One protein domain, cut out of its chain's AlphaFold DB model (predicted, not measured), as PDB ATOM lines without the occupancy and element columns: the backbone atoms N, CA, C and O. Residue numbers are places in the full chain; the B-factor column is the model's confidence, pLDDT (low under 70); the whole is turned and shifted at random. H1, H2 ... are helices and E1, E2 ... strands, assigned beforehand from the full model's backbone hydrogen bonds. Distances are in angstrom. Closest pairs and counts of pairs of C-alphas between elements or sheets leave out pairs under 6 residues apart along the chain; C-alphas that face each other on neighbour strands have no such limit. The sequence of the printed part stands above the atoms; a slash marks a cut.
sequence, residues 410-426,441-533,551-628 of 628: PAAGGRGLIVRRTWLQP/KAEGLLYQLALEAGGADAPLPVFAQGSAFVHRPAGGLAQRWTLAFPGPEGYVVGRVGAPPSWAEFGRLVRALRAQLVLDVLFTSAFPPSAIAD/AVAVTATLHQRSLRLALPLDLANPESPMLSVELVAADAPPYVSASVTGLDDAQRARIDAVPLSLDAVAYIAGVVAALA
ATOM      1  N   PRO A 410     189.044 228.796 314.892       35.34
ATOM      2  CA  PRO A 410     189.711 230.088 314.966       35.34
ATOM      3  C   PRO A 410     190.417 230.367 313.634       35.34
ATOM      4  O   PRO A 410     191.351 229.656 313.256       35.34
ATOM      5  N   ALA A 411     189.972 231.397 312.911       37.19
ATOM      6  CA  ALA A 411     190.691 231.890 311.744       37.19
ATOM      7  C   ALA A 411     192.098 232.336 312.177       37.19
ATOM      8  O   ALA A 411     192.260 233.039 313.176       37.19
ATOM      9  N   ALA A 412     193.126 231.943 311.421       33.91
ATOM     10  CA  ALA A 412     194.531 232.214 311.739       33.91
ATOM     11  C   ALA A 412     194.885 233.720 311.825       33.91
ATOM     12  O   ALA A 412     195.977 234.057 312.280       33.91
ATOM     13  N   GLY A 413     193.969 234.609 311.415       38.28
ATOM     14  CA  GLY A 413     194.086 236.065 311.504       38.28
ATOM     15  C   GLY A 413     193.320 236.731 312.651       38.28
ATOM     16  O   GLY A 413     193.498 237.926 312.833       38.28
ATOM     17  N   GLY A 414     192.522 235.996 313.439       48.84
ATOM     18  CA  GLY A 414     191.649 236.571 314.468       48.84
ATOM     19  C   GLY A 414     190.583 237.493 313.871       48.84
ATOM     20  O   GLY A 414     190.872 238.602 313.432       48.84
ATOM     21  N   ARG A 415     189.321 237.062 313.883       63.50
ATOM     22  CA  ARG A 415     188.216 237.972 313.574       63.50
ATOM     23  C   ARG A 415     188.172 239.050 314.650       63.50
ATOM     24  O   ARG A 415     188.089 238.745 315.835       63.50
ATOM     25  N   GLY A 416     188.328 240.297 314.232       74.38
ATOM     26  CA  GLY A 416     188.332 241.462 315.106       74.38
ATOM     27  C   GLY A 416     187.291 242.475 314.665       74.38
ATOM     28  O   GLY A 416     186.693 242.343 313.600       74.38
ATOM     29  N   LEU A 417     187.102 243.502 315.484       84.31
ATOM     30  CA  LEU A 417     186.267 244.637 315.124       84.31
ATOM     31  C   LEU A 417     187.007 245.506 314.108       84.31
ATOM     32  O   LEU A 417     188.199 245.777 314.286       84.31
ATOM     33  N   ILE A 418     186.319 245.965 313.067       85.94
ATOM     34  CA  ILE A 418     186.913 246.911 312.130       85.94
ATOM     35  C   ILE A 418     186.802 248.301 312.727       85.94
ATOM     36  O   ILE A 418     185.735 248.803 313.062       85.94
ATOM     37  N   VAL A 419     187.949 248.940 312.890       85.94
ATOM     38  CA  VAL A 419     188.023 250.272 313.470       85.94
ATOM     39  C   VAL A 419     188.689 251.211 312.487       85.94
ATOM     40  O   VAL A 419     189.704 250.879 311.867       85.94
ATOM     41  N   ARG A 420     188.116 252.404 312.330       85.69
ATOM     42  CA  ARG A 420     188.738 253.461 311.535       85.69
ATOM     43  C   ARG A 420     189.970 253.987 312.273       85.69
ATOM     44  O   ARG A 420     190.052 253.907 313.497       85.69
ATOM     45  N   ARG A 421     190.934 254.551 311.547       77.88
ATOM     46  CA  ARG A 421     192.238 254.986 312.091       77.88
ATOM     47  C   ARG A 421     192.170 255.848 313.357       77.88
ATOM     48  O   ARG A 421     193.017 255.699 314.233       77.88
ATOM     49  N   THR A 422     191.176 256.723 313.466       75.19
ATOM     50  CA  THR A 422     191.033 257.671 314.583       75.19
ATOM     51  C   THR A 422     190.091 257.180 315.682       75.19
ATOM     52  O   THR A 422     189.685 257.963 316.530       75.19
ATOM     53  N   TRP A 423     189.750 255.886 315.727       79.38
ATOM     54  CA  TRP A 423     188.729 255.368 316.646       79.38
ATOM     55  C   TRP A 423     188.988 255.648 318.138       79.38
ATOM     56  O   TRP A 423     188.033 255.808 318.891       79.38
ATOM     57  N   LEU A 424     190.253 255.752 318.566       74.44
ATOM     58  CA  LEU A 424     190.639 256.105 319.943       74.44
ATOM     59  C   LEU A 424     190.614 257.615 320.235       74.44
ATOM     60  O   LEU A 424     190.742 258.009 321.392       74.44
ATOM     61  N   GLN A 425     190.473 258.455 319.209       70.81
ATOM     62  CA  GLN A 425     190.429 259.912 319.306       70.81
ATOM     63  C   GLN A 425     189.021 260.401 318.957       70.81
ATOM     64  O   GLN A 425     188.743 260.724 317.800       70.81
ATOM     65  N   PRO A 426     188.111 260.478 319.942       52.34
ATOM     66  CA  PRO A 426     186.762 260.955 319.694       52.34
ATOM     67  C   PRO A 426     186.719 262.436 319.297       52.34
ATOM     68  O   PRO A 426     185.716 262.834 318.739       52.34
ATOM     69  N   LYS A 441     191.047 250.075 302.976       79.94
ATOM     70  CA  LYS A 441     189.833 250.837 303.282       79.94
ATOM     71  C   LYS A 441     188.872 250.030 304.156       79.94
ATOM     72  O   LYS A 441     188.800 248.809 304.016       79.94
ATOM     73  N   ALA A 442     188.146 250.703 305.048       80.75
ATOM     74  CA  ALA A 442     187.249 250.052 306.006       80.75
ATOM     75  C   ALA A 442     186.206 249.153 305.316       80.75
ATOM     76  O   ALA A 442     185.990 248.024 305.748       80.75
ATOM     77  N   GLU A 443     185.640 249.600 304.193       79.06
ATOM     78  CA  GLU A 443     184.711 248.821 303.368       79.06
ATOM     79  C   GLU A 443     185.343 247.535 302.817       79.06
ATOM     80  O   GLU A 443     184.709 246.482 302.808       79.06
ATOM     81  N   GLY A 444     186.616 247.595 302.418       75.75
ATOM     82  CA  GLY A 444     187.353 246.435 301.919       75.75
ATOM     83  C   GLY A 444     187.611 245.405 303.016       75.75
ATOM     84  O   GLY A 444     187.503 244.208 302.768       75.75
ATOM     85  N   LEU A 445     187.890 245.856 304.243       76.38
ATOM     86  CA  LEU A 445     188.033 244.961 305.394       76.38
ATOM     87  C   LEU A 445     186.704 244.310 305.785       76.38
ATOM     88  O   LEU A 445     186.684 243.120 306.092       76.38
ATOM     89  N   LEU A 446     185.599 245.065 305.753       76.81
ATOM     90  CA  LEU A 446     184.265 244.540 306.070       76.81
ATOM     91  C   LEU A 446     183.888 243.430 305.088       76.81
ATOM     92  O   LEU A 446     183.413 242.368 305.490       76.81
ATOM     93  N   TYR A 447     184.198 243.644 303.811       73.88
ATOM     94  CA  TYR A 447     184.022 242.637 302.776       73.88
ATOM     95  C   TYR A 447     184.922 241.410 302.990       73.88
ATOM     96  O   TYR A 447     184.452 240.277 302.889       73.88
ATOM     97  N   GLN A 448     186.194 241.610 303.350       72.62
ATOM     98  CA  GLN A 448     187.116 240.509 303.638       72.62
ATOM     99  C   GLN A 448     186.607 239.610 304.770       72.62
ATOM    100  O   GLN A 448     186.557 238.392 304.608       72.62
ATOM    101  N   LEU A 449     186.192 240.198 305.898       70.81
ATOM    102  CA  LEU A 449     185.671 239.432 307.034       70.81
ATOM    103  C   LEU A 449     184.427 238.623 306.657       70.81
ATOM    104  O   LEU A 449     184.251 237.501 307.145       70.81
ATOM    105  N   ALA A 450     183.587 239.168 305.776       68.69
ATOM    106  CA  ALA A 450     182.409 238.481 305.272       68.69
ATOM    107  C   ALA A 450     182.757 237.304 304.347       68.69
ATOM    108  O   ALA A 450     182.191 236.223 304.502       68.69
ATOM    109  N   LEU A 451     183.728 237.463 303.441       66.00
ATOM    110  CA  LEU A 451     184.219 236.361 302.603       66.00
ATOM    111  C   LEU A 451     184.850 235.240 303.434       66.00
ATOM    112  O   LEU A 451     184.580 234.061 303.195       66.00
ATOM    113  N   GLU A 452     185.625 235.606 304.458       64.56
ATOM    114  CA  GLU A 452     186.181 234.656 305.423       64.56
ATOM    115  C   GLU A 452     185.072 233.903 306.189       64.56
ATOM    116  O   GLU A 452     185.304 232.793 306.661       64.56
ATOM    117  N   ALA A 453     183.853 234.459 306.276       61.69
ATOM    118  CA  ALA A 453     182.686 233.791 306.872       61.69
ATOM    119  C   ALA A 453     182.087 232.744 305.941       61.69
ATOM    120  O   ALA A 453     181.653 231.687 306.394       61.69
ATOM    121  N   GLY A 454     182.046 233.071 304.648       57.94
ATOM    122  CA  GLY A 454     181.457 232.247 303.597       57.94
ATOM    123  C   GLY A 454     182.389 231.168 303.041       57.94
ATOM    124  O   GLY A 454     181.944 230.355 302.237       57.94
ATOM    125  N   GLY A 455     183.661 231.139 303.456       53.47
ATOM    126  CA  GLY A 455     184.635 230.129 303.028       53.47
ATOM    127  C   GLY A 455     185.166 230.316 301.602       53.47
ATOM    128  O   GLY A 455     185.542 229.332 300.966       53.47
ATOM    129  N   ALA A 456     185.189 231.549 301.086       49.69
ATOM    130  CA  ALA A 456     185.628 231.837 299.721       49.69
ATOM    131  C   ALA A 456     187.062 232.406 299.667       49.69
ATOM    132  O   ALA A 456     187.327 233.482 300.198       49.69
ATOM    133  N   ASP A 457     187.961 231.730 298.938       45.69
ATOM    134  CA  ASP A 457     189.304 232.214 298.551       45.69
ATOM    135  C   ASP A 457     189.223 233.218 297.376       45.69
ATOM    136  O   ASP A 457     189.897 233.075 296.351       45.69
ATOM    137  N   ALA A 458     188.345 234.220 297.463       46.69
ATOM    138  CA  ALA A 458     188.221 235.233 296.416       46.69
ATOM    139  C   ALA A 458     189.223 236.383 296.655       46.69
ATOM    140  O   ALA A 458     189.340 236.866 297.784       46.69
ATOM    141  N   PRO A 459     189.953 236.856 295.624       49.25
ATOM    142  CA  PRO A 459     190.775 238.054 295.757       49.25
ATOM    143  C   PRO A 459     189.877 239.245 296.089       49.25
ATOM    144  O   PRO A 459     188.841 239.400 295.452       49.25
ATOM    145  N   LEU A 460     190.292 240.077 297.054       49.72
ATOM    146  CA  LEU A 460     189.641 241.338 297.432       49.72
ATOM    147  C   LEU A 460     189.260 242.144 296.175       49.72
ATOM    148  O   LEU A 460     190.140 242.777 295.583       49.72
ATOM    149  N   PRO A 461     187.982 242.192 295.762       49.16
ATOM    150  CA  PRO A 461     187.537 243.278 294.926       49.16
ATOM    151  C   PRO A 461     187.504 244.503 295.838       49.16
ATOM    152  O   PRO A 461     186.849 244.517 296.882       49.16
ATOM    153  N   VAL A 462     188.241 245.545 295.465       51.62
ATOM    154  CA  VAL A 462     187.948 246.884 295.980       51.62
ATOM    155  C   VAL A 462     186.488 247.137 295.627       51.62
ATOM    156  O   VAL A 462     186.131 246.961 294.464       51.62
ATOM    157  N   PHE A 463     185.658 247.489 296.611       56.62
ATOM    158  CA  PHE A 463     184.285 247.940 296.388       56.62
ATOM    159  C   PHE A 463     184.307 248.912 295.200       56.62
ATOM    160  O   PHE A 463     184.912 249.983 295.307       56.62
ATOM    161  N   ALA A 464     183.813 248.492 294.031       55.75
ATOM    162  CA  ALA A 464     184.045 249.258 292.812       55.75
ATOM    163  C   ALA A 464     183.374 250.620 292.994       55.75
ATOM    164  O   ALA A 464     182.192 250.688 293.323       55.75
ATOM    165  N   GLN A 465     184.131 251.707 292.860       54.84
ATOM    166  CA  GLN A 465     183.584 253.047 293.034       54.84
ATOM    167  C   GLN A 465     182.375 253.219 292.101       54.84
ATOM    168  O   GLN A 465     182.500 253.024 290.892       54.84
ATOM    169  N   GLY A 466     181.213 253.563 292.663       57.50
ATOM    170  CA  GLY A 466     179.962 253.666 291.908       57.50
ATOM    171  C   GLY A 466     179.162 252.366 291.753       57.50
ATOM    172  O   GLY A 466     178.171 252.382 291.024       57.50
ATOM    173  N   SER A 467     179.528 251.273 292.435       63.06
ATOM    174  CA  SER A 467     178.665 250.092 292.546       63.06
ATOM    175  C   SER A 467     177.301 250.493 293.114       63.06
ATOM    176  O   SER A 467     177.205 251.234 294.100       63.06
ATOM    177  N   ALA A 468     176.246 250.061 292.426       68.06
ATOM    178  CA  ALA A 468     174.870 250.405 292.740       68.06
ATOM    179  C   ALA A 468     174.128 249.160 293.223       68.06
ATOM    180  O   ALA A 468     174.122 248.147 292.536       68.06
ATOM    181  N   PHE A 469     173.461 249.258 294.368       74.25
ATOM    182  CA  PHE A 469     172.687 248.166 294.956       74.25
ATOM    183  C   PHE A 469     171.236 248.579 295.067       74.25
ATOM    184  O   PHE A 469     170.937 249.669 295.554       74.25
ATOM    185  N   VAL A 470     170.322 247.719 294.633       80.62
ATOM    186  CA  VAL A 470     168.893 248.001 294.745       80.62
ATOM    187  C   VAL A 470     168.324 247.263 295.946       80.62
ATOM    188  O   VAL A 470     168.144 246.048 295.928       80.62
ATOM    189  N   HIS A 471     167.991 248.020 296.982       81.75
ATOM    190  CA  HIS A 471     167.239 247.533 298.129       81.75
ATOM    191  C   HIS A 471     165.740 247.649 297.864       81.75
ATOM    192  O   HIS A 471     165.260 248.671 297.375       81.75
ATOM    193  N   ARG A 472     164.979 246.612 298.222       83.00
ATOM    194  CA  ARG A 472     163.511 246.598 298.137       83.00
ATOM    195  C   ARG A 472     162.918 246.438 299.542       83.00
ATOM    196  O   ARG A 472     162.570 245.320 299.923       83.00
ATOM    197  N   PRO A 473     162.852 247.517 300.343       79.38
ATOM    198  CA  PRO A 473     162.309 247.447 301.696       79.38
ATOM    199  C   PRO A 473     160.828 247.040 301.668       79.38
ATOM    200  O   PRO A 473     160.076 247.429 300.772       79.38
ATOM    201  N   ALA A 474     160.391 246.267 302.663       71.88
ATOM    202  CA  ALA A 474     159.013 245.791 302.745       71.88
ATOM    203  C   ALA A 474     158.025 246.971 302.843       71.88
ATOM    204  O   ALA A 474     157.975 247.667 303.853       71.88
ATOM    205  N   GLY A 475     157.231 247.188 301.788       66.06
ATOM    206  CA  GLY A 475     156.211 248.241 301.742       66.06
ATOM    207  C   GLY A 475     156.715 249.645 301.380       66.06
ATOM    208  O   GLY A 475     155.948 250.593 301.523       66.06
ATOM    209  N   GLY A 476     157.962 249.792 300.912       70.19
ATOM    210  CA  GLY A 476     158.536 251.071 300.474       70.19
ATOM    211  C   GLY A 476     158.939 251.092 298.996       70.19
ATOM    212  O   GLY A 476     158.989 250.055 298.335       70.19
ATOM    213  N   LEU A 477     159.247 252.286 298.479       78.62
ATOM    214  CA  LEU A 477     159.888 252.444 297.169       78.62
ATOM    215  C   LEU A 477     161.255 251.750 297.173       78.62
ATOM    216  O   LEU A 477     161.962 251.768 298.186       78.62
ATOM    217  N   ALA A 478     161.632 251.154 296.038       84.50
ATOM    218  CA  ALA A 478     162.972 250.604 295.883       84.50
ATOM    219  C   ALA A 478     164.012 251.721 296.053       84.50
ATOM    220  O   ALA A 478     163.761 252.878 295.718       84.50
ATOM    221  N   GLN A 479     165.178 251.387 296.591       85.56
ATOM    222  CA  GLN A 479     166.249 252.340 296.855       85.56
ATOM    223  C   GLN A 479     167.504 251.872 296.136       85.56
ATOM    224  O   GLN A 479     167.967 250.760 296.371       85.56
ATOM    225  N   ARG A 480     168.070 252.712 295.275       86.88
ATOM    226  CA  ARG A 480     169.319 252.447 294.565       86.88
ATOM    227  C   ARG A 480     170.468 253.131 295.300       86.88
ATOM    228  O   ARG A 480     170.640 254.341 295.186       86.88
ATOM    229  N   TRP A 481     171.235 252.351 296.048       86.56
ATOM    230  CA  TRP A 481     172.333 252.790 296.899       86.56
ATOM    231  C   TRP A 481     173.654 252.776 296.150       86.56
ATOM    232  O   TRP A 481     174.036 251.749 295.602       86.56
ATOM    233  N   THR A 482     174.376 253.891 296.166       86.00
ATOM    234  CA  THR A 482     175.718 254.005 295.581       86.00
ATOM    235  C   THR A 482     176.693 254.598 296.583       86.00
ATOM    236  O   THR A 482     176.381 255.601 297.226       86.00
ATOM    237  N   LEU A 483     177.894 254.027 296.685       84.06
ATOM    238  CA  LEU A 483     178.978 254.603 297.482       84.06
ATOM    239  C   LEU A 483     179.710 255.689 296.669       84.06
ATOM    240  O   LEU A 483     180.306 255.398 295.632       84.06
ATOM    241  N   ALA A 484     179.657 256.941 297.132       79.12
ATOM    242  CA  ALA A 484     180.184 258.107 296.411       79.12
ATOM    243  C   ALA A 484     181.719 258.159 296.377       79.12
ATOM    244  O   ALA A 484     182.333 258.437 295.345       79.12
ATOM    245  N   PHE A 485     182.328 257.903 297.535       73.25
ATOM    246  CA  PHE A 485     183.763 258.011 297.767       73.25
ATOM    247  C   PHE A 485     184.261 256.796 298.552       73.25
ATOM    248  O   PHE A 485     183.513 256.274 299.384       73.25
ATOM    249  N   PRO A 486     185.516 256.362 298.326       70.62
ATOM    250  CA  PRO A 486     186.128 255.331 299.153       70.62
ATOM    251  C   PRO A 486     186.159 255.786 300.612       70.62
ATOM    252  O   PRO A 486     186.416 256.959 300.903       70.62
ATOM    253  N   GLY A 487     185.920 254.850 301.522       74.81
ATOM    254  CA  GLY A 487     185.849 255.127 302.946       74.81
ATOM    255  C   GLY A 487     187.204 255.498 303.559       74.81
ATOM    256  O   GLY A 487     188.256 255.523 302.891       74.81
ATOM    257  N   PRO A 488     187.216 255.811 304.864       82.31
ATOM    258  CA  PRO A 488     188.450 256.000 305.611       82.31
ATOM    259  C   PRO A 488     189.269 254.703 305.676       82.31
ATOM    260  O   PRO A 488     188.783 253.596 305.433       82.31
ATOM    261  N   GLU A 489     190.545 254.843 306.020       81.06
ATOM    262  CA  GLU A 489     191.398 253.695 306.331       81.06
ATOM    263  C   GLU A 489     190.883 252.983 307.588       81.06
ATOM    264  O   GLU A 489     190.565 253.632 308.594       81.06
ATOM    265  N   GLY A 490     190.816 251.653 307.523       80.38
ATOM    266  CA  GLY A 490     190.395 250.801 308.627       80.38
ATOM    267  C   GLY A 490     191.456 249.769 308.988       80.38
ATOM    268  O   GLY A 490     192.360 249.482 308.202       80.38
ATOM    269  N   TYR A 491     191.323 249.190 310.180       81.12
ATOM    270  CA  TYR A 491     192.146 248.083 310.664       81.12
ATOM    271  C   TYR A 491     191.276 247.089 311.427       81.12
ATOM    272  O   TYR A 491     190.288 247.476 312.046       81.12
ATOM    273  N   VAL A 492     191.667 245.816 311.425       81.50
ATOM    274  CA  VAL A 492     191.015 244.787 312.241       81.50
ATOM    275  C   VAL A 492     191.670 244.766 313.619       81.50
ATOM    276  O   VAL A 492     192.862 244.485 313.750       81.50
ATOM    277  N   VAL A 493     190.888 245.049 314.656       80.81
ATOM    278  CA  VAL A 493     191.313 244.974 316.054       80.81
ATOM    279  C   VAL A 493     190.675 243.754 316.703       80.81
ATOM    280  O   VAL A 493     189.503 243.753 317.066       80.81
ATOM    281  N   GLY A 494     191.468 242.690 316.845       81.50
ATOM    282  CA  GLY A 494     191.064 241.480 317.568       81.50
ATOM    283  C   GLY A 494     191.469 241.480 319.043       81.50
ATOM    284  O   GLY A 494     190.852 240.780 319.843       81.50
ATOM    285  N   ARG A 495     192.516 242.232 319.416       84.88
ATOM    286  CA  ARG A 495     193.066 242.276 320.782       84.88
ATOM    287  C   ARG A 495     193.605 243.659 321.119       84.88
ATOM    288  O   ARG A 495     194.291 244.259 320.295       84.88
ATOM    289  N   VAL A 496     193.351 244.119 322.339       86.12
ATOM    290  CA  VAL A 496     193.846 245.392 322.885       86.12
ATOM    291  C   VAL A 496     194.243 245.181 324.341       86.12
ATOM    292  O   VAL A 496     193.578 244.439 325.056       86.12
ATOM    293  N   GLY A 497     195.324 245.810 324.802       85.94
ATOM    294  CA  GLY A 497     195.717 245.754 326.211       85.94
ATOM    295  C   GLY A 497     194.604 246.250 327.136       85.94
ATOM    296  O   GLY A 497     193.831 247.132 326.769       85.94
ATOM    297  N   ALA A 498     194.514 245.686 328.337       87.38
ATOM    298  CA  ALA A 498     193.580 246.177 329.333       87.38
ATOM    299  C   ALA A 498     193.962 247.602 329.741       87.38
ATOM    300  O   ALA A 498     195.151 247.925 329.862       87.38
ATOM    301  N   PRO A 499     192.964 248.466 329.929       87.62
ATOM    302  CA  PRO A 499     193.224 249.838 330.279       87.62
ATOM    303  C   PRO A 499     193.648 249.978 331.745       87.62
ATOM    304  O   PRO A 499     193.290 249.136 332.564       87.62
ATOM    305  N   PRO A 500     194.399 251.028 332.117       82.81
ATOM    306  CA  PRO A 500     194.914 251.171 333.468       82.81
ATOM    307  C   PRO A 500     193.817 251.532 334.476       82.81
ATOM    308  O   PRO A 500     194.007 251.282 335.661       82.81
ATOM    309  N   SER A 501     192.669 252.083 334.051       88.44
ATOM    310  CA  SER A 501     191.564 252.466 334.943       88.44
ATOM    311  C   SER A 501     190.177 252.181 334.356       88.44
ATOM    312  O   SER A 501     189.994 252.101 333.140       88.44
ATOM    313  N   TRP A 502     189.164 252.091 335.224       88.19
ATOM    314  CA  TRP A 502     187.765 251.891 334.811       88.19
ATOM    315  C   TRP A 502     187.171 253.081 334.040       88.19
ATOM    316  O   TRP A 502     186.316 252.899 333.175       88.19
ATOM    317  N   ALA A 503     187.640 254.306 334.297       86.00
ATOM    318  CA  ALA A 503     187.235 255.476 333.514       86.00
ATOM    319  C   ALA A 503     187.744 255.378 332.065       86.00
ATOM    320  O   ALA A 503     187.042 255.707 331.107       86.00
ATOM    321  N   GLU A 504     188.972 254.888 331.912       85.75
ATOM    322  CA  GLU A 504     189.594 254.598 330.626       85.75
ATOM    323  C   GLU A 504     188.926 253.426 329.908       85.75
ATOM    324  O   GLU A 504     188.670 253.515 328.706       85.75
ATOM    325  N   PHE A 505     188.526 252.388 330.644       89.88
ATOM    326  CA  PHE A 505     187.670 251.322 330.128       89.88
ATOM    327  C   PHE A 505     186.367 251.867 329.529       89.88
ATOM    328  O   PHE A 505     186.048 251.554 328.386       89.88
ATOM    329  N   GLY A 506     185.660 252.758 330.230       89.12
ATOM    330  CA  GLY A 506     184.439 253.379 329.705       89.12
ATOM    331  C   GLY A 506     184.666 254.218 328.436       89.12
ATOM    332  O   GLY A 506     183.789 254.288 327.573       89.12
ATOM    333  N   ARG A 507     185.841 254.846 328.274       87.50
ATOM    334  CA  ARG A 507     186.221 255.526 327.017       87.50
ATOM    335  C   ARG A 507     186.464 254.527 325.889       87.50
ATOM    336  O   ARG A 507     185.938 254.716 324.796       87.50
ATOM    337  N   LEU A 508     187.220 253.467 326.168       88.75
ATOM    338  CA  LEU A 508     187.519 252.403 325.212       88.75
ATOM    339  C   LEU A 508     186.236 251.722 324.716       88.75
ATOM    340  O   LEU A 508     186.050 251.562 323.515       88.75
ATOM    341  N   VAL A 509     185.322 251.383 325.627       90.38
ATOM    342  CA  VAL A 509     184.028 250.765 325.305       90.38
ATOM    343  C   VAL A 509     183.176 251.670 324.417       90.38
ATOM    344  O   VAL A 509     182.625 251.190 323.430       90.38
ATOM    345  N   ARG A 510     183.089 252.977 324.708       88.88
ATOM    346  CA  ARG A 510     182.359 253.933 323.853       88.88
ATOM    347  C   ARG A 510     182.977 254.055 322.464       88.88
ATOM    348  O   ARG A 510     182.254 254.040 321.472       88.88
ATOM    349  N   ALA A 511     184.306 254.109 322.390       88.00
ATOM    350  CA  ALA A 511     185.031 254.128 321.127       88.00
ATOM    351  C   ALA A 511     184.748 252.866 320.293       88.00
ATOM    352  O   ALA A 511     184.339 252.979 319.140       88.00
ATOM    353  N   LEU A 512     184.880 251.672 320.883       89.50
ATOM    354  CA  LEU A 512     184.573 250.404 320.208       89.50
ATOM    355  C   LEU A 512     183.098 250.315 319.799       89.50
ATOM    356  O   LEU A 512     182.802 249.909 318.678       89.50
ATOM    357  N   ARG A 513     182.165 250.735 320.664       89.88
ATOM    358  CA  ARG A 513     180.731 250.764 320.341       89.88
ATOM    359  C   ARG A 513     180.462 251.631 319.120       89.88
ATOM    360  O   ARG A 513     179.744 251.195 318.230       89.88
ATOM    361  N   ALA A 514     181.028 252.835 319.069       89.31
ATOM    362  CA  ALA A 514     180.826 253.734 317.943       89.31
ATOM    363  C   ALA A 514     181.303 253.108 316.622       89.31
ATOM    364  O   ALA A 514     180.617 253.215 315.610       89.31
ATOM    365  N   GLN A 515     182.437 252.403 316.643       89.19
ATOM    366  CA  GLN A 515     182.948 251.687 315.471       89.19
ATOM    367  C   GLN A 515     182.030 250.538 315.049       89.19
ATOM    368  O   GLN A 515     181.690 250.441 313.874       89.19
ATOM    369  N   LEU A 516     181.560 249.740 316.011       89.69
ATOM    370  CA  LEU A 516     180.604 248.668 315.751       89.69
ATOM    371  C   LEU A 516     179.301 249.204 315.144       89.69
ATOM    372  O   LEU A 516     178.828 248.668 314.153       89.69
ATOM    373  N   VAL A 517     178.742 250.291 315.681       90.06
ATOM    374  CA  VAL A 517     177.540 250.932 315.119       90.06
ATOM    375  C   VAL A 517     177.765 251.365 313.670       90.06
ATOM    376  O   VAL A 517     176.909 251.132 312.821       90.06
ATOM    377  N   LEU A 518     178.912 251.978 313.367       90.00
ATOM    378  CA  LEU A 518     179.232 252.417 312.008       90.00
ATOM    379  C   LEU A 518     179.413 251.235 311.045       90.00
ATOM    380  O   LEU A 518     178.996 251.328 309.892       90.00
ATOM    381  N   ASP A 519     179.995 250.127 311.506       88.69
ATOM    382  CA  ASP A 519     180.097 248.889 310.725       88.69
ATOM    383  C   ASP A 519     178.719 248.306 310.417       88.69
ATOM    384  O   ASP A 519     178.463 247.891 309.290       88.69
ATOM    385  N   VAL A 520     177.806 248.331 311.387       87.88
ATOM    386  CA  VAL A 520     176.428 247.834 311.247       87.88
ATOM    387  C   VAL A 520     175.611 248.709 310.293       87.88
ATOM    388  O   VAL A 520     174.939 248.203 309.394       87.88
ATOM    389  N   LEU A 521     175.723 250.033 310.413       89.00
ATOM    390  CA  LEU A 521     175.101 250.970 309.474       89.00
ATOM    391  C   LEU A 521     175.620 250.769 308.046       89.00
ATOM    392  O   LEU A 521     174.845 250.795 307.093       89.00
ATOM    393  N   PHE A 522     176.925 250.545 307.887       88.06
ATOM    394  CA  PHE A 522     177.504 250.301 306.572       88.06
ATOM    395  C   PHE A 522     177.071 248.947 305.999       88.06
ATOM    396  O   PHE A 522     176.624 248.884 304.860       88.06
ATOM    397  N   THR A 523     177.174 247.869 306.775       84.50
ATOM    398  CA  THR A 523     176.847 246.505 306.322       84.50
ATOM    399  C   THR A 523     175.354 246.298 306.075       84.50
ATOM    400  O   THR A 523     175.005 245.499 305.211       84.50
ATOM    401  N   SER A 524     174.470 247.042 306.751       85.56
ATOM    402  CA  SER A 524     173.038 247.060 306.412       85.56
ATOM    403  C   SER A 524     172.771 247.722 305.054       85.56
ATOM    404  O   SER A 524     172.001 247.194 304.256       85.56
ATOM    405  N   ALA A 525     173.449 248.834 304.751       85.38
ATOM    406  CA  ALA A 525     173.358 249.508 303.453       85.38
ATOM    407  C   ALA A 525     174.064 248.745 302.318       85.38
ATOM    408  O   ALA A 525     173.633 248.794 301.166       85.38
ATOM    409  N   PHE A 526     175.145 248.037 302.631       82.00
ATOM    410  CA  PHE A 526     176.009 247.357 301.670       82.00
ATOM    411  C   PHE A 526     176.305 245.923 302.134       82.00
ATOM    412  O   PHE A 526     177.432 245.621 302.545       82.00
ATOM    413  N   PRO A 527     175.301 245.027 302.106       76.50
ATOM    414  CA  PRO A 527     175.481 243.663 302.567       76.50
ATOM    415  C   PRO A 527     176.415 242.895 301.617       76.50
ATOM    416  O   PRO A 527     176.217 242.932 300.400       76.50
ATOM    417  N   PRO A 528     177.395 242.138 302.141       68.25
ATOM    418  CA  PRO A 528     178.338 241.369 301.326       68.25
ATOM    419  C   PRO A 528     177.668 240.391 300.350       68.25
ATOM    420  O   PRO A 528     178.181 240.151 299.261       68.25
ATOM    421  N   SER A 529     176.503 239.850 300.721       67.38
ATOM    422  CA  SER A 529     175.726 238.924 299.893       67.38
ATOM    423  C   SER A 529     175.146 239.559 298.629       67.38
ATOM    424  O   SER A 529     174.949 238.845 297.655       67.38
ATOM    425  N   ALA A 530     174.893 240.872 298.614       62.28
ATOM    426  CA  ALA A 530     174.308 241.553 297.456       62.28
ATOM    427  C   ALA A 530     175.326 241.860 296.343       62.28
ATOM    428  O   ALA A 530     174.928 242.239 295.252       62.28
ATOM    429  N   ILE A 531     176.627 241.708 296.612       58.22
ATOM    430  CA  ILE A 531     177.714 241.953 295.642       58.22
ATOM    431  C   ILE A 531     178.065 240.673 294.869       58.22
ATOM    432  O   ILE A 531     178.589 240.729 293.764       58.22
ATOM    433  N   ALA A 532     177.781 239.501 295.444       52.34
ATOM    434  CA  ALA A 532     178.067 238.212 294.814       52.34
ATOM    435  C   ALA A 532     177.080 237.849 293.685       52.34
ATOM    436  O   ALA A 532     177.331 236.884 292.966       52.34
ATOM    437  N   ASP A 533     175.989 238.607 293.543       47.81
ATOM    438  CA  ASP A 533     174.853 238.314 292.658       47.81
ATOM    439  C   ASP A 533     174.859 239.155 291.363       47.81
ATOM    440  O   ASP A 533     173.841 239.265 290.691       47.81
ATOM    441  N   ALA A 551     163.094 253.378 291.398       78.19
ATOM    442  CA  ALA A 551     163.892 253.396 292.613       78.19
ATOM    443  C   ALA A 551     164.435 254.799 292.940       78.19
ATOM    444  O   ALA A 551     164.899 255.526 292.062       78.19
ATOM    445  N   VAL A 552     164.445 255.145 294.227       83.25
ATOM    446  CA  VAL A 552     165.033 256.380 294.761       83.25
ATOM    447  C   VAL A 552     166.552 256.253 294.791       83.25
ATOM    448  O   VAL A 552     167.079 255.313 295.383       83.25
ATOM    449  N   ALA A 553     167.271 257.198 294.184       85.75
ATOM    450  CA  ALA A 553     168.729 257.233 294.251       85.75
ATOM    451  C   ALA A 553     169.201 257.680 295.645       85.75
ATOM    452  O   ALA A 553     168.850 258.764 296.107       85.75
ATOM    453  N   VAL A 554     170.022 256.854 296.294       87.94
ATOM    454  CA  VAL A 554     170.626 257.118 297.603       87.94
ATOM    455  C   VAL A 554     172.140 257.056 297.460       87.94
ATOM    456  O   VAL A 554     172.719 256.030 297.116       87.94
ATOM    457  N   THR A 555     172.805 258.169 297.732       88.81
ATOM    458  CA  THR A 555     174.260 258.280 297.650       88.81
ATOM    459  C   THR A 555     174.853 258.283 299.053       88.81
ATOM    460  O   THR A 555     174.602 259.205 299.822       88.81
ATOM    461  N   ALA A 556     175.645 257.268 299.392       89.44
ATOM    462  CA  ALA A 556     176.281 257.139 300.698       89.44
ATOM    463  C   ALA A 556     177.746 257.598 300.670       89.44
ATOM    464  O   ALA A 556     178.481 257.339 299.718       89.44
ATOM    465  N   THR A 557     178.190 258.257 301.738       87.12
ATOM    466  CA  THR A 557     179.581 258.643 301.997       87.12
ATOM    467  C   THR A 557     179.947 258.220 303.416       87.12
ATOM    468  O   THR A 557     179.326 258.662 304.382       87.12
ATOM    469  N   LEU A 558     180.950 257.351 303.545       85.75
ATOM    470  CA  LEU A 558     181.448 256.890 304.839       85.75
ATOM    471  C   LEU A 558     182.538 257.843 305.350       85.75
ATOM    472  O   LEU A 558     183.580 257.996 304.714       85.75
ATOM    473  N   HIS A 559     182.315 258.457 306.509       85.19
ATOM    474  CA  HIS A 559     183.286 259.296 307.210       85.19
ATOM    475  C   HIS A 559     183.936 258.537 308.379       85.19
ATOM    476  O   HIS A 559     183.556 257.414 308.711       85.19
ATOM    477  N   GLN A 560     184.921 259.159 309.040       81.12
ATOM    478  CA  GLN A 560     185.595 258.588 310.219       81.12
ATOM    479  C   GLN A 560     184.616 258.237 311.354       81.12
ATOM    480  O   GLN A 560     184.865 257.307 312.123       81.12
ATOM    481  N   ARG A 561     183.517 258.997 311.474       82.69
ATOM    482  CA  ARG A 561     182.582 258.933 312.612       82.69
ATOM    483  C   ARG A 561     181.099 258.935 312.239       82.69
ATOM    484  O   ARG A 561     180.258 258.862 313.132       82.69
ATOM    485  N   SER A 562     180.775 259.038 310.956       89.19
ATOM    486  CA  SER A 562     179.397 259.137 310.484       89.19
ATOM    487  C   SER A 562     179.222 258.479 309.121       89.19
ATOM    488  O   SER A 562     180.183 258.278 308.375       89.19
ATOM    489  N   LEU A 563     177.979 258.135 308.806       90.50
ATOM    490  CA  LEU A 563     177.543 257.727 307.478       90.50
ATOM    491  C   LEU A 563     176.616 258.817 306.940       90.50
ATOM    492  O   LEU A 563     175.518 259.020 307.460       90.50
ATOM    493  N   ARG A 564     177.063 259.532 305.909       91.69
ATOM    494  CA  ARG A 564     176.274 260.581 305.262       91.69
ATOM    495  C   ARG A 564     175.554 260.024 304.047       91.69
ATOM    496  O   ARG A 564     176.165 259.360 303.219       91.69
ATOM    497  N   LEU A 565     174.274 260.328 303.928       92.00
ATOM    498  CA  LEU A 565     173.374 259.855 302.889       92.00
ATOM    499  C   LEU A 565     172.769 261.066 302.175       92.00
ATOM    500  O   LEU A 565     172.315 262.006 302.824       92.00
ATOM    501  N   ALA A 566     172.774 261.051 300.847       90.81
ATOM    502  CA  ALA A 566     172.175 262.080 300.008       90.81
ATOM    503  C   ALA A 566     171.106 261.462 299.101       90.81
ATOM    504  O   ALA A 566     171.373 260.475 298.418       90.81
ATOM    505  N   LEU A 567     169.907 262.043 299.092       89.88
ATOM    506  CA  LEU A 567     168.781 261.612 298.257       89.88
ATOM    507  C   LEU A 567     168.037 262.833 297.682       89.88
ATOM    508  O   LEU A 567     168.072 263.899 298.299       89.88
ATOM    509  N   PRO A 568     167.389 262.735 296.508       84.44
ATOM    510  CA  PRO A 568     166.613 263.843 295.951       84.44
ATOM    511  C   PRO A 568     165.386 264.146 296.824       84.44
ATOM    512  O   PRO A 568     164.704 263.226 297.274       84.44
ATOM    513  N   LEU A 569     165.115 265.432 297.076       79.75
ATOM    514  CA  LEU A 569     163.962 265.864 297.878       79.75
ATOM    515  C   LEU A 569     162.625 265.621 297.158       79.75
ATOM    516  O   LEU A 569     161.678 265.134 297.770       79.75
ATOM    517  N   ASP A 570     162.557 265.947 295.868       76.00
ATOM    518  CA  ASP A 570     161.450 265.608 294.980       76.00
ATOM    519  C   ASP A 570     161.837 264.393 294.131       76.00
ATOM    520  O   ASP A 570     162.693 264.462 293.249       76.00
ATOM    521  N   LEU A 571     161.193 263.265 294.417       68.50
ATOM    522  CA  LEU A 571     161.439 261.986 293.751       68.50
ATOM    523  C   LEU A 571     161.021 261.994 292.274       68.50
ATOM    524  O   LEU A 571     161.483 261.148 291.511       68.50
ATOM    525  N   ALA A 572     160.155 262.931 291.870       66.56
ATOM    526  CA  ALA A 572     159.702 263.084 290.492       66.56
ATOM    527  C   ALA A 572     160.597 264.025 289.668       66.56
ATOM    528  O   ALA A 572     160.487 264.033 288.442       66.56
ATOM    529  N   ASN A 573     161.478 264.804 290.311       68.25
ATOM    530  CA  ASN A 573     162.331 265.780 289.641       68.25
ATOM    531  C   ASN A 573     163.830 265.549 289.935       68.25
ATOM    532  O   ASN A 573     164.300 265.868 291.028       68.25
ATOM    533  N   PRO A 574     164.625 265.074 288.960       59.56
ATOM    534  CA  PRO A 574     166.056 264.828 289.149       59.56
ATOM    535  C   PRO A 574     166.894 266.103 289.373       59.56
ATOM    536  O   PRO A 574     168.014 265.999 289.867       59.56
ATOM    537  N   GLU A 575     166.375 267.298 289.058       66.75
ATOM    538  CA  GLU A 575     167.027 268.590 289.353       66.75
ATOM    539  C   GLU A 575     166.689 269.130 290.755       66.75
ATOM    540  O   GLU A 575     167.107 270.228 291.133       66.75
ATOM    541  N   SER A 576     165.919 268.371 291.539       70.69
ATOM    542  CA  SER A 576     165.564 268.727 292.905       70.69
ATOM    543  C   SER A 576     166.801 268.929 293.789       70.69
ATOM    544  O   SER A 576     167.773 268.177 293.671       70.69
ATOM    545  N   PRO A 577     166.760 269.865 294.760       80.31
ATOM    546  CA  PRO A 577     167.765 269.913 295.814       80.31
ATOM    547  C   PRO A 577     167.885 268.550 296.508       80.31
ATOM    548  O   PRO A 577     166.891 267.836 296.689       80.31
ATOM    549  N   MET A 578     169.113 268.196 296.888       84.00
ATOM    550  CA  MET A 578     169.388 266.971 297.628       84.00
ATOM    551  C   MET A 578     169.185 267.179 299.125       84.00
ATOM    552  O   MET A 578     169.716 268.115 299.723       84.00
ATOM    553  N   LEU A 579     168.456 266.250 299.723       88.81
ATOM    554  CA  LEU A 579     168.366 266.051 301.154       88.81
ATOM    555  C   LEU A 579     169.632 265.343 301.644       88.81
ATOM    556  O   LEU A 579     169.976 264.278 301.134       88.81
ATOM    557  N   SER A 580     170.299 265.910 302.649       90.88
ATOM    558  CA  SER A 580     171.447 265.283 303.312       90.88
ATOM    559  C   SER A 580     171.036 264.792 304.696       90.88
ATOM    560  O   SER A 580     170.678 265.589 305.563       90.88
ATOM    561  N   VAL A 581     171.169 263.490 304.919       92.88
ATOM    562  CA  VAL A 581     170.964 262.809 306.199       92.88
ATOM    563  C   VAL A 581     172.319 262.320 306.698       92.88
ATOM    564  O   VAL A 581     172.986 261.545 306.023       92.88
ATOM    565  N   GLU A 582     172.754 262.761 307.867       92.88
ATOM    566  CA  GLU A 582     173.985 262.284 308.494       92.88
ATOM    567  C   GLU A 582     173.656 261.428 309.714       92.88
ATOM    568  O   GLU A 582     173.070 261.921 310.677       92.88
ATOM    569  N   LEU A 583     174.040 260.151 309.656       93.25
ATOM    570  CA  LEU A 583     173.893 259.187 310.740       93.25
ATOM    571  C   LEU A 583     175.190 259.120 311.549       93.25
ATOM    572  O   LEU A 583     176.250 258.802 311.007       93.25
ATOM    573  N   VAL A 584     175.105 259.404 312.845       91.56
ATOM    574  CA  VAL A 584     176.243 259.437 313.773       91.56
ATOM    575  C   VAL A 584     176.018 258.411 314.876       91.56
ATOM    576  O   VAL A 584     174.902 258.255 315.369       91.56
ATOM    577  N   ALA A 585     177.071 257.706 315.287       89.12
ATOM    578  CA  ALA A 585     176.977 256.799 316.425       89.12
ATOM    579  C   ALA A 585     176.719 257.571 317.735       89.12
ATOM    580  O   ALA A 585     177.339 258.604 317.995       89.12
ATOM    581  N   ALA A 586     175.829 257.045 318.571       86.94
ATOM    582  CA  ALA A 586     175.438 257.610 319.856       86.94
ATOM    583  C   ALA A 586     175.759 256.655 321.017       86.94
ATOM    584  O   ALA A 586     175.812 255.434 320.857       86.94
ATOM    585  N   ASP A 587     175.935 257.215 322.216       81.38
ATOM    586  CA  ASP A 587     176.360 256.458 323.401       81.38
ATOM    587  C   ASP A 587     175.260 255.552 323.987       81.38
ATOM    588  O   ASP A 587     175.577 254.582 324.680       81.38
ATOM    589  N   ALA A 588     173.987 255.837 323.694       82.44
ATOM    590  CA  ALA A 588     172.816 255.160 324.251       82.44
ATOM    591  C   ALA A 588     171.842 254.701 323.149       82.44
ATOM    592  O   ALA A 588     171.818 255.333 322.089       82.44
ATOM    593  N   PRO A 589     171.013 253.659 323.389       81.38
ATOM    594  CA  PRO A 589     169.965 253.231 322.460       81.38
ATOM    595  C   PRO A 589     169.109 254.419 321.994       81.38
ATOM    596  O   PRO A 589     168.706 255.222 322.840       81.38
ATOM    597  N   PRO A 590     168.820 254.558 320.686       81.56
ATOM    598  CA  PRO A 590     169.002 253.593 319.587       81.56
ATOM    599  C   PRO A 590     170.429 253.499 318.996       81.56
ATOM    600  O   PRO A 590     170.621 252.900 317.945       81.56
ATOM    601  N   TYR A 591     171.432 254.072 319.668       88.06
ATOM    602  CA  TYR A 591     172.861 254.127 319.304       88.06
ATOM    603  C   TYR A 591     173.186 254.841 318.001       88.06
ATOM    604  O   TYR A 591     174.344 254.889 317.601       88.06
ATOM    605  N   VAL A 592     172.190 255.441 317.370       89.94
ATOM    606  CA  VAL A 592     172.337 256.282 316.193       89.94
ATOM    607  C   VAL A 592     171.613 257.582 316.485       89.94
ATOM    608  O   VAL A 592     170.529 257.572 317.062       89.94
ATOM    609  N   SER A 593     172.205 258.697 316.090       90.81
ATOM    610  CA  SER A 593     171.526 259.976 315.935       90.81
ATOM    611  C   SER A 593     171.535 260.355 314.459       90.81
ATOM    612  O   SER A 593     172.465 260.018 313.727       90.81
ATOM    613  N   ALA A 594     170.484 261.034 314.007       91.81
ATOM    614  CA  ALA A 594     170.401 261.553 312.650       91.81
ATOM    615  C   ALA A 594     170.379 263.079 312.691       91.81
ATOM    616  O   ALA A 594     169.674 263.673 313.508       91.81
ATOM    617  N   SER A 595     171.128 263.716 311.799       90.00
ATOM    618  CA  SER A 595     170.987 265.140 311.516       90.00
ATOM    619  C   SER A 595     170.605 265.335 310.056       90.00
ATOM    620  O   SER A 595     171.131 264.664 309.168       90.00
ATOM    621  N   VAL A 596     169.636 266.216 309.807       88.31
ATOM    622  CA  VAL A 596     169.013 266.352 308.490       88.31
ATOM    623  C   VAL A 596     169.059 267.804 308.027       88.31
ATOM    624  O   VAL A 596     168.575 268.716 308.710       88.31
ATOM    625  N   THR A 597     169.643 268.033 306.852       87.56
ATOM    626  CA  THR A 597     169.801 269.360 306.248       87.56
ATOM    627  C   THR A 597     169.161 269.424 304.862       87.56
ATOM    628  O   THR A 597     169.125 268.433 304.137       87.56
ATOM    629  N   GLY A 598     168.647 270.606 304.497       78.50
ATOM    630  CA  GLY A 598     167.966 270.830 303.213       78.50
ATOM    631  C   GLY A 598     166.435 270.735 303.256       78.50
ATOM    632  O   GLY A 598     165.830 270.503 302.218       78.50
ATOM    633  N   LEU A 599     165.818 270.917 304.431       83.38
ATOM    634  CA  LEU A 599     164.365 270.839 304.638       83.38
ATOM    635  C   LEU A 599     163.788 272.116 305.238       83.38
ATOM    636  O   LEU A 599     164.489 272.831 305.961       83.38
ATOM    637  N   ASP A 600     162.496 272.335 304.999       85.12
ATOM    638  CA  ASP A 600     161.691 273.263 305.791       85.12
ATOM    639  C   ASP A 600     161.294 272.666 307.161       85.12
ATOM    640  O   ASP A 600     161.481 271.476 307.434       85.12
ATOM    641  N   ASP A 601     160.750 273.504 308.050       84.69
ATOM    642  CA  ASP A 601     160.400 273.104 309.420       84.69
ATOM    643  C   ASP A 601     159.297 272.028 309.473       84.69
ATOM    644  O   ASP A 601     159.281 271.202 310.388       84.69
ATOM    645  N   ALA A 602     158.383 272.005 308.497       84.00
ATOM    646  CA  ALA A 602     157.278 271.047 308.461       84.00
ATOM    647  C   ALA A 602     157.758 269.661 308.010       84.00
ATOM    648  O   ALA A 602     157.389 268.646 308.603       84.00
ATOM    649  N   GLN A 603     158.616 269.614 306.993       84.50
ATOM    650  CA  GLN A 603     159.276 268.403 306.519       84.50
ATOM    651  C   GLN A 603     160.233 267.849 307.574       84.50
ATOM    652  O   GLN A 603     160.234 266.644 307.827       84.50
ATOM    653  N   ARG A 604     160.996 268.720 308.246       86.19
ATOM    654  CA  ARG A 604     161.868 268.322 309.356       86.19
ATOM    655  C   ARG A 604     161.073 267.652 310.476       86.19
ATOM    656  O   ARG A 604     161.431 266.552 310.877       86.19
ATOM    657  N   ALA A 605     159.942 268.227 310.887       86.62
ATOM    658  CA  ALA A 605     159.087 267.628 311.913       86.62
ATOM    659  C   ALA A 605     158.531 266.241 311.522       86.62
ATOM    660  O   ALA A 605     158.362 265.382 312.388       86.62
ATOM    661  N   ARG A 606     158.254 265.998 310.230       86.25
ATOM    662  CA  ARG A 606     157.823 264.676 309.727       86.25
ATOM    663  C   ARG A 606     158.950 263.647 309.806       86.25
ATOM    664  O   ARG A 606     158.694 262.511 310.195       86.25
ATOM    665  N   ILE A 607     160.178 264.034 309.463       87.06
ATOM    666  CA  ILE A 607     161.340 263.137 309.525       87.06
ATOM    667  C   ILE A 607     161.777 262.872 310.964       87.06
ATOM    668  O   ILE A 607     162.111 261.738 311.287       87.06
ATOM    669  N   ASP A 608     161.713 263.870 311.844       87.38
ATOM    670  CA  ASP A 608     162.037 263.702 313.265       87.38
ATOM    671  C   ASP A 608     161.097 262.693 313.961       87.38
ATOM    672  O   ASP A 608     161.438 262.138 315.005       87.38
ATOM    673  N   ALA A 609     159.923 262.416 313.374       88.00
ATOM    674  CA  ALA A 609     158.996 261.381 313.830       88.00
ATOM    675  C   ALA A 609     159.339 259.962 313.324       88.00
ATOM    676  O   ALA A 609     158.741 258.989 313.793       88.00
ATOM    677  N   VAL A 610     160.274 259.820 312.378       89.50
ATOM    678  CA  VAL A 610     160.724 258.517 311.868       89.50
ATOM    679  C   VAL A 610     161.596 257.843 312.932       89.50
ATOM    680  O   VAL A 610     162.575 258.436 313.391       89.50
ATOM    681  N   PRO A 611     161.288 256.595 313.336       88.81
ATOM    682  CA  PRO A 611     162.080 255.897 314.337       88.81
ATOM    683  C   PRO A 611     163.498 255.644 313.819       88.81
ATOM    684  O   PRO A 611     163.692 255.066 312.750       88.81
ATOM    685  N   LEU A 612     164.490 256.058 314.604       88.69
ATOM    686  CA  LEU A 612     165.897 255.772 314.335       88.69
ATOM    687  C   LEU A 612     166.146 254.259 314.389       88.69
ATOM    688  O   LEU A 612     165.619 253.561 315.257       88.69
ATOM    689  N   SER A 613     166.972 253.771 313.465       85.69
ATOM    690  CA  SER A 613     167.298 252.355 313.311       85.69
ATOM    691  C   SER A 613     168.796 252.171 313.063       85.69
ATOM    692  O   SER A 613     169.437 253.026 312.454       85.69
ATOM    693  N   LEU A 614     169.335 251.032 313.510       86.19
ATOM    694  CA  LEU A 614     170.673 250.557 313.132       86.19
ATOM    695  C   LEU A 614     170.706 249.981 311.706       86.19
ATOM    696  O   LEU A 614     171.783 249.780 311.152       86.19
ATOM    697  N   ASP A 615     169.537 249.734 311.118       88.19
ATOM    698  CA  ASP A 615     169.377 249.407 309.706       88.19
ATOM    699  C   ASP A 615     169.183 250.707 308.911       88.19
ATOM    700  O   ASP A 615     168.120 251.341 308.963       88.19
ATOM    701  N   ALA A 616     170.233 251.110 308.187       86.69
ATOM    702  CA  ALA A 616     170.237 252.336 307.397       86.69
ATOM    703  C   ALA A 616     169.184 252.305 306.275       86.69
ATOM    704  O   ALA A 616     168.573 253.333 305.977       86.69
ATOM    705  N   VAL A 617     168.919 251.133 305.689       86.88
ATOM    706  CA  VAL A 617     167.939 250.948 304.608       86.88
ATOM    707  C   VAL A 617     166.523 251.127 305.141       86.88
ATOM    708  O   VAL A 617     165.713 251.839 304.538       86.88
ATOM    709  N   ALA A 618     166.231 250.535 306.303       88.38
ATOM    710  CA  ALA A 618     164.944 250.693 306.975       88.38
ATOM    711  C   ALA A 618     164.699 252.147 307.409       88.38
ATOM    712  O   ALA A 618     163.596 252.665 307.217       88.38
ATOM    713  N   TYR A 619     165.720 252.828 307.943       90.12
ATOM    714  CA  TYR A 619     165.599 254.238 308.317       90.12
ATOM    715  C   TYR A 619     165.298 255.120 307.099       90.12
ATOM    716  O   TYR A 619     164.334 255.888 307.120       90.12
ATOM    717  N   ILE A 620     166.047 254.962 306.000       90.38
ATOM    718  CA  ILE A 620     165.799 255.723 304.768       90.38
ATOM    719  C   ILE A 620     164.440 255.387 304.149       90.38
ATOM    720  O   ILE A 620     163.776 256.289 303.644       90.38
ATOM    721  N   ALA A 621     163.961 254.142 304.245       87.88
ATOM    722  CA  ALA A 621     162.607 253.800 303.806       87.88
ATOM    723  C   ALA A 621     161.547 254.610 304.570       87.88
ATOM    724  O   ALA A 621     160.612 255.133 303.963       87.88
ATOM    725  N   GLY A 622     161.727 254.759 305.887       88.06
ATOM    726  CA  GLY A 622     160.884 255.604 306.730       88.06
ATOM    727  C   GLY A 622     160.962 257.084 306.356       88.06
ATOM    728  O   GLY A 622     159.928 257.737 306.260       88.06
ATOM    729  N   VAL A 623     162.164 257.602 306.076       87.69
ATOM    730  CA  VAL A 623     162.370 258.987 305.611       87.69
ATOM    731  C   VAL A 623     161.661 259.242 304.281       87.69
ATOM    732  O   VAL A 623     160.939 260.227 304.152       87.69
ATOM    733  N   VAL A 624     161.813 258.340 303.308       86.44
ATOM    734  CA  VAL A 624     161.155 258.435 301.997       86.44
ATOM    735  C   VAL A 624     159.632 258.404 302.152       86.44
ATOM    736  O   VAL A 624     158.943 259.252 301.588       86.44
ATOM    737  N   ALA A 625     159.096 257.489 302.965       85.81
ATOM    738  CA  ALA A 625     157.662 257.416 303.248       85.81
ATOM    739  C   ALA A 625     157.130 258.656 303.989       85.81
ATOM    740  O   ALA A 625     155.978 259.035 303.811       85.81
ATOM    741  N   ALA A 626     157.961 259.292 304.817       86.00
ATOM    742  CA  ALA A 626     157.620 260.523 305.516       86.00
ATOM    743  C   ALA A 626     157.712 261.774 304.630       86.00
ATOM    744  O   ALA A 626     157.240 262.819 305.065       86.00
ATOM    745  N   LEU A 627     158.310 261.705 303.438       81.12
ATOM    746  CA  LEU A 627     158.392 262.822 302.489       81.12
ATOM    747  C   LEU A 627     157.363 262.718 301.360       81.12
ATOM    748  O   LEU A 627     156.870 263.759 300.921       81.12
ATOM    749  N   ALA A 628     157.017 261.491 300.954       75.56
ATOM    750  CA  ALA A 628     155.848 261.195 300.120       75.56
ATOM    751  C   ALA A 628     154.544 261.668 300.788       75.56
ATOM    752  O   ALA A 628     153.608 262.033 300.044       75.56
TER     753      ALA A 628
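This is residues 410 to 426, 441 to 533 and 551 to 628 of the 628 residues of an uncharacterized protein of Vanrija humicola (UniProt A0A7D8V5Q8). A strongly twisted sheet of six strands curls round helix H4, and the long helix H2 runs over one of its strands, E8, with the short two-strand ribbon E1 and E4 on the other side of H2 and helix H1 packed on that ribbon. The beginning of H2, residues 502 to 506, sticks out with residues 500 and 501, while H3 only grazes the sheet beside edge strand E9. The printed part has 188 residues, in the order E1 H1 E2 E3 E4 E5 H2 E6 E7 E8 E9 H3 H4; its class is mixed, helices and strands. The large sheet is mixed, in the order E2 E3 E6 E7 E8 E9. The whole is compact, with a radius of gyration of the C-alphas of 17.6 A and spans of 52 by 42 by 26 A.

In the large sheet, E2, residues 468 to 471, and E3, residues 478 to 483, form a hairpin, with N 469 and O 481 2.8 A apart. E3 is parallel to E6, residues 551 to 558, with N 482 and O 554 2.9 A apart. E6, E7, residues 562 to 568, E8, residues 578 to 585, and E9, residues 592 to 597, form a meander, each strand the antiparallel neighbour of the one before; N 557 and O 564 are 2.7 A apart, N 565 and O 581 2.7 A, N 582 and O 595 2.8 A. H2, residues 502 to 525, and H4, residues 616 to 627, are on one face of this sheet, two layers. H2 is over E8 at a height over the sheet of 9.8 A, along the strands at 23 degrees on the local plane. With residues 521 to 525 alone it touches H4, at a steep tilt of 67 degrees; the closest C-alphas, of Leu 521 and Ala 616, are 5.5 A apart. H3, residues 601 to 608, and H4 form a helical hairpin at a shallow tilt of 33 degrees, only just short of steep; their closest C-alphas, of Ile 607 and Val 623, are 5.8 A apart. E1, residues 417 to 420, is antiparallel to E4, residues 489 to 493, with N 419 and O 491 2.9 A apart. The closest C-alphas of E1 and H2, of Val 419 and Gln 515, are 5.6 A apart. Those of E4 and H1, residues 442 to 454, are of Gly 490 and Ala 442, 4.2 A apart. In H1, H2, H3 and H4 every O i to N i+4 pair is within hydrogen-bond range.

E1 begins at C-alpha 417, (186.267, 244.637, 315.124). H2 is 34.6 A long, from C-alpha 502 at (187.765, 251.891, 334.811); E8 is 22.7 A, E6 21.7 A, E7 19.9 A and H1 18.9 A. E4 runs on into E5, residues 495 to 497, at 79 degrees; E5 pairs with no named strand. H4, 16.6 A, ends at C-alpha 627, (158.392, 262.822, 302.489).

The farthest C-alphas, of Pro 500 and Ala 572, are 56.8 A apart. Residues 427 to 440 and 534 to 550 are not printed; the gaps between C-alphas are 19.5 A and 18.6 A. Of the links printed whole, H1 to E2 is long. The mean pLDDT of the printed part is 78.7; 38 residues are under 70, among them 410 to 415, 450 to 468 and 528 to 533.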